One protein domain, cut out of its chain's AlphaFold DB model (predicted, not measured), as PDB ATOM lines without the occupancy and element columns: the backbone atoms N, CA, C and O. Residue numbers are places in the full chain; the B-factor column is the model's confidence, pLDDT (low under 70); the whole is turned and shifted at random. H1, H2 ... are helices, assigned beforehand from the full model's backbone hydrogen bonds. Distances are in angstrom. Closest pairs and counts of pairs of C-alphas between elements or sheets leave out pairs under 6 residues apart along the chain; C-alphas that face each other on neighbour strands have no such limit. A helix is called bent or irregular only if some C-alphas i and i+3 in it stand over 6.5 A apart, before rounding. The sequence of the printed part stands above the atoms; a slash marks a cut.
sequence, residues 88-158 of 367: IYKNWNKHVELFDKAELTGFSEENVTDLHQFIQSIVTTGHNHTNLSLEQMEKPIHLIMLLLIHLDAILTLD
ATOM      1  N   ILE A  88     108.632 209.673 163.599       64.88
ATOM      2  CA  ILE A  88     108.617 211.070 164.058       64.88
ATOM      3  C   ILE A  88     109.907 211.825 163.692       64.88
ATOM      4  O   ILE A  88     109.882 213.035 163.480       64.88
ATOM      5  N   TYR A  89     111.025 211.107 163.539       71.62
ATOM      6  CA  TYR A  89     112.328 211.654 163.168       71.62
ATOM      7  C   TYR A  89     112.644 211.530 161.677       71.62
ATOM      8  O   TYR A  89     113.752 211.853 161.261       71.62
ATOM      9  N   LYS A  90     111.714 211.084 160.829       76.69
ATOM     10  CA  LYS A  90     111.975 210.949 159.388       76.69
ATOM     11  C   LYS A  90     112.432 212.260 158.753       76.69
ATOM     12  O   LYS A  90     113.436 212.291 158.042       76.69
ATOM     13  N   ASN A  91     111.733 213.352 159.060       80.06
ATOM     14  CA  ASN A  91     112.122 214.678 158.593       80.06
ATOM     15  C   ASN A  91     113.439 215.128 159.227       80.06
ATOM     16  O   ASN A  91     114.249 215.755 158.553       80.06
ATOM     17  N   TRP A  92     113.680 214.796 160.498       82.12
ATOM     18  CA  TRP A  92     114.955 215.069 161.164       82.12
ATOM     19  C   TRP A  92     116.123 214.396 160.443       82.12
ATOM     20  O   TRP A  92     117.063 215.072 160.035       82.12
ATOM     21  N   ASN A  93     116.027 213.093 160.184       80.19
ATOM     22  CA  ASN A  93     117.048 212.346 159.459       80.19
ATOM     23  C   ASN A  93     117.280 212.917 158.062       80.19
ATOM     24  O   ASN A  93     118.428 213.041 157.646       80.19
ATOM     25  N   LYS A  94     116.210 213.306 157.351       86.25
ATOM     26  CA  LYS A  94     116.346 213.930 156.032       86.25
ATOM     27  C   LYS A  94     117.031 215.296 156.108       86.25
ATOM     28  O   LYS A  94     117.858 215.607 155.256       86.25
ATOM     29  N   HIS A  95     116.738 216.084 157.142       89.81
ATOM     30  CA  HIS A  95     117.435 217.342 157.408       89.81
ATOM     31  C   HIS A  95     118.939 217.090 157.602       89.81
ATOM     32  O   HIS A  95     119.753 217.730 156.940       89.81
ATOM     33  N   VAL A  96     119.311 216.125 158.450       87.12
ATOM     34  CA  VAL A  96     120.719 215.781 158.714       87.12
ATOM     35  C   VAL A  96     121.426 215.279 157.451       87.12
ATOM     36  O   VAL A  96     122.544 215.702 157.182       87.12
ATOM     37  N   GLU A  97     120.775 214.436 156.647       89.19
ATOM     38  CA  GLU A  97     121.319 213.936 155.375       89.19
ATOM     39  C   GLU A  97     121.635 215.079 154.394       89.19
ATOM     40  O   GLU A  97     122.719 215.131 153.811       89.19
ATOM     41  N   LEU A  98     120.697 216.016 154.221       91.31
ATOM     42  CA  LEU A  98     120.873 217.165 153.329       91.31
ATOM     43  C   LEU A  98     121.941 218.134 153.849       91.31
ATOM     44  O   LEU A  98     122.720 218.666 153.058       91.31
ATOM     45  N   PHE A  99     122.022 218.321 155.170       90.81
ATOM     46  CA  PHE A  99     123.095 219.091 155.793       90.81
ATOM     47  C   PHE A  99     124.465 218.446 155.553       90.81
ATOM     48  O   PHE A  99     125.390 219.145 155.151       90.81
ATOM     49  N   ASP A 100     124.604 217.133 155.762       87.62
ATOM     50  CA  ASP A 100     125.870 216.408 155.571       87.62
ATOM     51  C   ASP A 100     126.356 216.536 154.122       87.62
ATOM     52  O   ASP A 100     127.513 216.868 153.870       87.62
ATOM     53  N   LYS A 101     125.445 216.381 153.150       87.56
ATOM     54  CA  LYS A 101     125.736 216.591 151.724       87.56
ATOM     55  C   LYS A 101     126.213 218.024 151.447       87.56
ATOM     56  O   LYS A 101     127.191 218.227 150.719       87.56
ATOM     57  N   ALA A 102     125.554 219.022 152.037       89.19
ATOM     58  CA  ALA A 102     125.976 220.414 151.922       89.19
ATOM     59  C   ALA A 102     127.373 220.620 152.532       89.19
ATOM     60  O   ALA A 102     128.259 221.130 151.854       89.19
ATOM     61  N   GLU A 103     127.630 220.140 153.749       87.12
ATOM     62  CA  GLU A 103     128.921 220.283 154.429       87.12
ATOM     63  C   GLU A 103     130.071 219.588 153.682       87.12
ATOM     64  O   GLU A 103     131.151 220.166 153.509       87.12
ATOM     65  N   LEU A 104     129.864 218.358 153.201       84.12
ATOM     66  CA  LEU A 104     130.866 217.593 152.451       84.12
ATOM     67  C   LEU A 104     131.293 218.319 151.173       84.12
ATOM     68  O   LEU A 104     132.480 218.348 150.856       84.12
ATOM     69  N   THR A 105     130.354 218.993 150.509       85.88
ATOM     70  CA  THR A 105     130.607 219.770 149.284       85.88
ATOM     71  C   THR A 105     131.008 221.224 149.535       85.88
ATOM     72  O   THR A 105     131.030 222.021 148.600       85.88
ATOM     73  N   GLY A 106     131.315 221.593 150.782       83.50
ATOM     74  CA  GLY A 106     131.712 222.960 151.123       83.50
ATOM     75  C   GLY A 106     130.585 223.981 150.945       83.50
ATOM     76  O   GLY A 106     130.860 225.132 150.632       83.50
ATOM     77  N   PHE A 107     129.337 223.554 151.147       87.19
ATOM     78  CA  PHE A 107     128.115 224.348 151.006       87.19
ATOM     79  C   PHE A 107     127.906 224.893 149.587       87.19
ATOM     80  O   PHE A 107     127.586 226.061 149.395       87.19
ATOM     81  N   SER A 108     128.072 224.028 148.581       88.12
ATOM     82  CA  SER A 108     127.740 224.357 147.185       88.12
ATOM     83  C   SER A 108     126.287 224.828 147.014       88.12
ATOM     84  O   SER A 108     125.378 224.309 147.666       88.12
ATOM     85  N   GLU A 109     126.063 225.772 146.092       88.56
ATOM     86  CA  GLU A 109     124.754 226.399 145.832       88.56
ATOM     87  C   GLU A 109     123.639 225.370 145.576       88.56
ATOM     88  O   GLU A 109     122.539 225.502 146.110       88.56
ATOM     89  N   GLU A 110     123.931 224.309 144.817       91.19
ATOM     90  CA  GLU A 110     122.989 223.219 144.530       91.19
ATOM     91  C   GLU A 110     122.515 222.523 145.816       91.19
ATOM     92  O   GLU A 110     121.317 222.438 146.081       91.19
ATOM     93  N   ASN A 111     123.445 222.092 146.674       90.75
ATOM     94  CA  ASN A 111     123.101 221.367 147.900       90.75
ATOM     95  C   ASN A 111     122.461 222.272 148.958       90.75
ATOM     96  O   ASN A 111     121.582 221.836 149.703       90.75
ATOM     97  N   VAL A 112     122.874 223.539 149.012       88.94
ATOM     98  CA  VAL A 112     122.237 224.560 149.849       88.94
ATOM     99  C   VAL A 112     120.802 224.820 149.377       88.94
ATOM    100  O   VAL A 112     119.901 224.952 150.207       88.94
ATOM    101  N   THR A 113     120.561 224.818 148.063       88.94
ATOM    102  CA  THR A 113     119.222 224.955 147.472       88.94
ATOM    103  C   THR A 113     118.330 223.767 147.814       88.94
ATOM    104  O   THR A 113     117.204 223.980 148.267       88.94
ATOM    105  N   ASP A 114     118.829 222.539 147.671       90.19
ATOM    106  CA  ASP A 114     118.100 221.318 148.043       90.19
ATOM    107  C   ASP A 114     117.693 221.340 149.526       90.19
ATOM    108  O   ASP A 114     116.532 221.106 149.879       90.19
ATOM    109  N   LEU A 115     118.644 221.670 150.407       89.31
ATOM    110  CA  LEU A 115     118.402 221.789 151.842       89.31
ATOM    111  C   LEU A 115     117.378 222.889 152.149       89.31
ATOM    112  O   LEU A 115     116.471 222.691 152.956       89.31
ATOM    113  N   HIS A 116     117.483 224.034 151.481       85.62
ATOM    114  CA  HIS A 116     116.551 225.145 151.629       85.62
ATOM    115  C   HIS A 116     115.122 224.783 151.223       85.62
ATOM    116  O   HIS A 116     114.192 225.028 151.994       85.62
ATOM    117  N   GLN A 117     114.942 224.150 150.064       84.44
ATOM    118  CA  GLN A 117     113.632 223.683 149.610       84.44
ATOM    119  C   GLN A 117     113.028 222.674 150.588       84.44
ATOM    120  O   GLN A 117     111.843 222.760 150.915       84.44
ATOM    121  N   PHE A 118     113.844 221.756 151.110       86.00
ATOM    122  CA  PHE A 118     113.394 220.810 152.122       86.00
ATOM    123  C   PHE A 118     112.929 221.515 153.402       86.00
ATOM    124  O   PHE A 118     111.817 221.249 153.858       86.00
ATOM    125  N   ILE A 119     113.715 222.447 153.953       79.00
ATOM    126  CA  ILE A 119     113.319 223.192 155.159       79.00
ATOM    127  C   ILE A 119     112.015 223.955 154.912       79.00
ATOM    128  O   ILE A 119     111.102 223.868 155.728       79.00
ATOM    129  N   GLN A 120     111.877 224.635 153.771       74.69
ATOM    130  CA  GLN A 120     110.630 225.314 153.412       74.69
ATOM    131  C   GLN A 120     109.436 224.353 153.319       74.69
ATOM    132  O   GLN A 120     108.326 224.736 153.674       74.69
ATOM    133  N   SER A 121     109.652 223.108 152.885       77.44
ATOM    134  CA  SER A 121     108.584 222.108 152.772       77.44
ATOM    135  C   SER A 121     108.079 221.583 154.121       77.44
ATOM    136  O   SER A 121     106.912 221.215 154.232       77.44
ATOM    137  N   ILE A 122     108.935 221.563 155.150       68.88
ATOM    138  CA  ILE A 122     108.571 221.104 156.501       68.88
ATOM    139  C   ILE A 122     108.181 222.265 157.424       68.88
ATOM    140  O   ILE A 122     107.656 222.053 158.513       68.88
ATOM    141  N   VAL A 123     108.417 223.505 157.006       63.41
ATOM    142  CA  VAL A 123     108.066 224.703 157.760       63.41
ATOM    143  C   VAL A 123     106.687 225.206 157.333       63.41
ATOM    144  O   VAL A 123     106.514 225.800 156.275       63.41
ATOM    145  N   THR A 124     105.692 225.046 158.203       54.19
ATOM    146  CA  THR A 124     104.388 225.703 158.058       54.19
ATOM    147  C   THR A 124     104.344 226.977 158.889       54.19
ATOM    148  O   THR A 124     104.145 226.936 160.103       54.19
ATOM    149  N   THR A 125     104.492 228.128 158.240       51.59
ATOM    150  CA  THR A 125     104.168 229.421 158.849       51.59
ATOM    151  C   THR A 125     102.743 229.808 158.474       51.59
ATOM    152  O   THR A 125     102.359 229.713 157.314       51.59
ATOM    153  N   GLY A 126     101.951 230.324 159.421       44.12
ATOM    154  CA  GLY A 126     100.606 230.871 159.148       44.12
ATOM    155  C   GLY A 126     100.581 232.097 158.212       44.12
ATOM    156  O   GLY A 126      99.542 232.729 158.033       44.12
ATOM    157  N   HIS A 127     101.726 232.445 157.624       43.28
ATOM    158  CA  HIS A 127     101.936 233.537 156.688       43.28
ATOM    159  C   HIS A 127     102.822 233.051 155.529       43.28
ATOM    160  O   HIS A 127     103.806 232.353 155.768       43.28
ATOM    161  N   ASN A 128     102.497 233.456 154.293       44.19
ATOM    162  CA  ASN A 128     103.290 233.213 153.077       44.19
ATOM    163  C   ASN A 128     104.563 234.074 153.069       44.19
ATOM    164  O   ASN A 128     104.715 234.976 152.244       44.19
ATOM    165  N   HIS A 129     105.465 233.842 154.012       48.22
ATOM    166  CA  HIS A 129     106.762 234.489 153.997       48.22
ATOM    167  C   HIS A 129     107.846 233.457 153.700       48.22
ATOM    168  O   HIS A 129     108.066 232.527 154.469       48.22
ATOM    169  N   THR A 130     108.561 233.658 152.594       52.38
ATOM    170  CA  THR A 130     109.873 233.053 152.340       52.38
ATOM    171  C   THR A 130     110.883 233.679 153.309       52.38
ATOM    172  O   THR A 130     111.581 234.625 152.957       52.38
ATOM    173  N   ASN A 131     110.866 233.236 154.571       53.47
ATOM    174  CA  ASN A 131     111.624 233.841 155.680       53.47
ATOM    175  C   ASN A 131     113.095 233.398 155.760       53.47
ATOM    176  O   ASN A 131     113.858 233.976 156.528       53.47
ATOM    177  N   LEU A 132     113.485 232.384 154.988       63.91
ATOM    178  CA  LEU A 132     114.863 231.914 154.859       63.91
ATOM    179  C   LEU A 132     115.328 232.259 153.442       63.91
ATOM    180  O   LEU A 132     114.641 231.912 152.482       63.91
ATOM    181  N   SER A 133     116.429 232.995 153.295       68.88
ATOM    182  CA  SER A 133     117.027 233.245 151.977       68.88
ATOM    183  C   SER A 133     118.098 232.200 151.669       68.88
ATOM    184  O   SER A 133     118.727 231.655 152.575       68.88
ATOM    185  N   LEU A 134     118.344 231.944 150.383       70.19
ATOM    186  CA  LEU A 134     119.391 231.013 149.956       70.19
ATOM    187  C   LEU A 134     120.783 231.458 150.446       70.19
ATOM    188  O   LEU A 134     121.520 230.658 151.006       70.19
ATOM    189  N   GLU A 135     121.073 232.759 150.358       68.31
ATOM    190  CA  GLU A 135     122.311 233.392 150.847       68.31
ATOM    191  C   GLU A 135     122.568 233.139 152.351       68.31
ATOM    192  O   GLU A 135     123.706 233.085 152.813       68.31
ATOM    193  N   GLN A 136     121.516 232.958 153.157       64.69
ATOM    194  CA  GLN A 136     121.652 232.637 154.586       64.69
ATOM    195  C   GLN A 136     121.975 231.163 154.823       64.69
ATOM    196  O   GLN A 136     122.676 230.831 155.780       64.69
ATOM    197  N   MET A 137     121.467 230.292 153.955       70.81
ATOM    198  CA  MET A 137     121.683 228.850 154.012       70.81
ATOM    199  C   MET A 137     123.120 228.477 153.609       70.81
ATOM    200  O   MET A 137     123.572 227.384 153.922       70.81
ATOM    201  N   GLU A 138     123.885 229.398 153.017       70.56
ATOM    202  CA  GLU A 138     125.328 229.236 152.781       70.56
ATOM    203  C   GLU A 138     126.161 229.340 154.073       70.56
ATOM    204  O   GLU A 138     127.320 228.929 154.110       70.56
ATOM    205  N   LYS A 139     125.596 229.883 155.165       75.00
ATOM    206  CA  LYS A 139     126.309 230.073 156.438       75.00
ATOM    207  C   LYS A 139     126.108 228.863 157.366       75.00
ATOM    208  O   LYS A 139     125.015 228.713 157.920       75.00
ATOM    209  N   PRO A 140     127.162 228.093 157.706       75.12
ATOM    210  CA  PRO A 140     127.020 226.841 158.462       75.12
ATOM    211  C   PRO A 140     126.352 226.992 159.834       75.12
ATOM    212  O   PRO A 140     125.564 226.148 160.249       75.12
ATOM    213  N   ILE A 141     126.617 228.100 160.536       73.50
ATOM    214  CA  ILE A 141     126.015 228.379 161.849       73.50
ATOM    215  C   ILE A 141     124.482 228.475 161.786       73.50
ATOM    216  O   ILE A 141     123.807 228.042 162.714       73.50
ATOM    217  N   HIS A 142     123.924 229.004 160.693       73.50
ATOM    218  CA  HIS A 142     122.473 229.130 160.529       73.50
ATOM    219  C   HIS A 142     121.838 227.767 160.301       73.50
ATOM    220  O   HIS A 142     120.832 227.444 160.925       73.50
ATOM    221  N   LEU A 143     122.477 226.940 159.478       79.12
ATOM    222  CA  LEU A 143     122.044 225.575 159.231       79.12
ATOM    223  C   LEU A 143     122.104 224.704 160.500       79.12
ATOM    224  O   LEU A 143     121.165 223.960 160.771       79.12
ATOM    225  N   ILE A 144     123.145 224.851 161.331       80.94
ATOM    226  CA  ILE A 144     123.227 224.168 162.635       80.94
ATOM    227  C   ILE A 144     122.106 224.631 163.562       80.94
ATOM    228  O   ILE A 144     121.459 223.802 164.197       80.94
ATOM    229  N   MET A 145     121.836 225.939 163.638       76.56
ATOM    230  CA  MET A 145     120.720 226.447 164.441       76.56
ATOM    231  C   MET A 145     119.387 225.852 163.983       76.56
ATOM    232  O   MET A 145     118.607 225.418 164.824       76.56
ATOM    233  N   LEU A 146     119.136 225.789 162.673       77.12
ATOM    234  CA  LEU A 146     117.916 225.201 162.114       77.12
ATOM    235  C   LEU A 146     117.790 223.708 162.431       77.12
ATOM    236  O   LEU A 146     116.694 223.252 162.750       77.12
ATOM    237  N   LEU A 147     118.895 222.958 162.399       84.94
ATOM    238  CA  LEU A 147     118.924 221.575 162.874       84.94
ATOM    239  C   LEU A 147     118.563 221.499 164.364       84.94
ATOM    240  O   LEU A 147     117.624 220.805 164.738       84.94
ATOM    241  N   LEU A 148     119.242 222.247 165.230       82.75
ATOM    242  CA  LEU A 148     118.972 222.186 166.670       82.75
ATOM    243  C   LEU A 148     117.538 222.604 167.016       82.75
ATOM    244  O   LEU A 148     116.919 221.979 167.868       82.75
ATOM    245  N   ILE A 149     116.981 223.589 166.308       75.62
ATOM    246  CA  ILE A 149     115.571 223.991 166.413       75.62
ATOM    247  C   ILE A 149     114.634 222.849 166.006       75.62
ATOM    248  O   ILE A 149     113.637 222.607 166.682       75.62
ATOM    249  N   HIS A 150     114.930 222.158 164.904       78.38
ATOM    250  CA  HIS A 150     114.134 221.021 164.446       78.38
ATOM    251  C   HIS A 150     114.133 219.898 165.488       78.38
ATOM    252  O   HIS A 150     113.077 219.350 165.796       78.38
ATOM    253  N   LEU A 151     115.297 219.596 166.064       77.12
ATOM    254  CA  LEU A 151     115.442 218.591 167.110       77.12
ATOM    255  C   LEU A 151     114.694 218.991 168.389       77.12
ATOM    256  O   LEU A 151     113.895 218.209 168.890       77.12
ATOM    257  N   ASP A 152     114.886 220.222 168.870       73.00
ATOM    258  CA  ASP A 152     114.189 220.790 170.032       73.00
ATOM    259  C   ASP A 152     112.664 220.739 169.861       73.00
ATOM    260  O   ASP A 152     111.950 220.312 170.761       73.00
ATOM    261  N   ALA A 153     112.160 221.055 168.663       69.12
ATOM    262  CA  ALA A 153     110.735 220.974 168.354       69.12
ATOM    263  C   ALA A 153     110.161 219.561 168.450       69.12
ATOM    264  O   ALA A 153     109.017 219.406 168.878       69.12
ATOM    265  N   ILE A 154     110.944 218.541 168.096       67.31
ATOM    266  CA  ILE A 154     110.543 217.142 168.271       67.31
ATOM    267  C   ILE A 154     110.587 216.748 169.756       67.31
ATOM    268  O   ILE A 154     109.709 216.024 170.213       67.31
ATOM    269  N   LEU A 155     111.556 217.245 170.532       65.69
ATOM    270  CA  LEU A 155     111.673 216.934 171.965       65.69
ATOM    271  C   LEU A 155     110.566 217.566 172.812       65.69
ATOM    272  O   LEU A 155     110.069 216.958 173.758       65.69
ATOM    273  N   THR A 156     110.182 218.806 172.508       60.59
ATOM    274  CA  THR A 156     109.169 219.530 173.291       60.59
ATOM    275  C   THR A 156     107.745 219.262 172.823       60.59
ATOM    276  O   THR A 156     106.805 219.809 173.399       60.59
ATOM    277  N   LEU A 157     107.591 218.452 171.780       57.78
ATOM    278  CA  LEU A 157     106.377 218.235 171.009       57.78
ATOM    279  C   LEU A 157     105.147 217.898 171.864       57.78
ATOM    280  O   LEU A 157     104.093 218.517 171.729       57.78
ATOM    281  N   ASP A 158     105.326 216.952 172.783       50.38
ATOM    282  CA  ASP A 158     104.291 216.462 173.698       50.38
ATOM    283  C   ASP A 158     104.435 217.051 175.113       50.38
ATOM    284  O   ASP A 158     103.838 216.570 176.081       50.38
TER     285      ASP A 158
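This is residues 88 to 158 of the 367 residues of an uncharacterized protein of Acinetobacter bouvetii (UniProt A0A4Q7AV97). Three long helices, H1, H2 and H4, lie side by side as a small bundle whose centres make a triangle, H1 touching both others, while H2 and H4 are near each other across a wider gap. H1 and H2 form a helical hairpin; from the end of H2 a long loop folds back to the short helix H3, which packs on residues 112 to 116 of H2 and is joined to H4 by a tight link of 2 residues. The printed part has 71 residues with four named helices, in the order H1, H2, H3, H4, and no named strand; the class is all helix. The whole is compact, with a radius of gyration of the C-alphas of 11.9 A, and spans 36 by 26 by 18 A.

H1, residues 88 to 104, touches H2, residues 109 to 122, and their closest C-alphas, those of Ala 102 and Asn 111, are 5.0 A apart. These two helices form a hairpin at a shallow tilt of 14 degrees, opposite ways. H3, residues 134 to 137, touches H2 at residues 112 to 116 alone; the closest C-alphas, of Val 112 and Met 137, are 6.0 A apart. H3 is close to but not clearly touching H4, residues 140 to 155; the closest C-alphas, of Met 137 and Leu 143, are 6.2 A apart. H4 touches H1, with the C-alphas of Trp 92 and His 150 closest at 6.8 A, at a shallow tilt of 12 degrees, opposite ways. H2 and H4 are near each other, with 8 pairs of C-alphas within 10 A, and H1 and H3 are apart. In H2 and H4 every O i to N i+4 pair is within hydrogen-bond range, in H1 12 of 13 are, and H3 is too short for such a pair.

H1 begins at C-alpha 88, at (108.617, 211.070, 164.058), and is 25.9 A long from first to last C-alpha. It is irregular: C-alphas 88 and 91 are 7.4 A apart. H2 is 20.1 A long and begins at C-alpha 109, at (124.754, 226.399, 145.832). H3 has four residues, Leu 134 to Met 137. H4 is 22.7 A long and ends at C-alpha 155, at (111.673, 216.934, 171.965).

The two C-alphas farthest apart, of Ser 108 and Asp 158, are 36.3 A apart. The printed part has no cut. The link from H2 to H3, 11 residues, is long; those from H1 to H2 and from H3 to H4 are tight. The mean pLDDT of the printed part is 75.2, and the model's confidence is under 70 at residue 88, residues 122 to 133, residues 135 to 136 and residues 153 to 158.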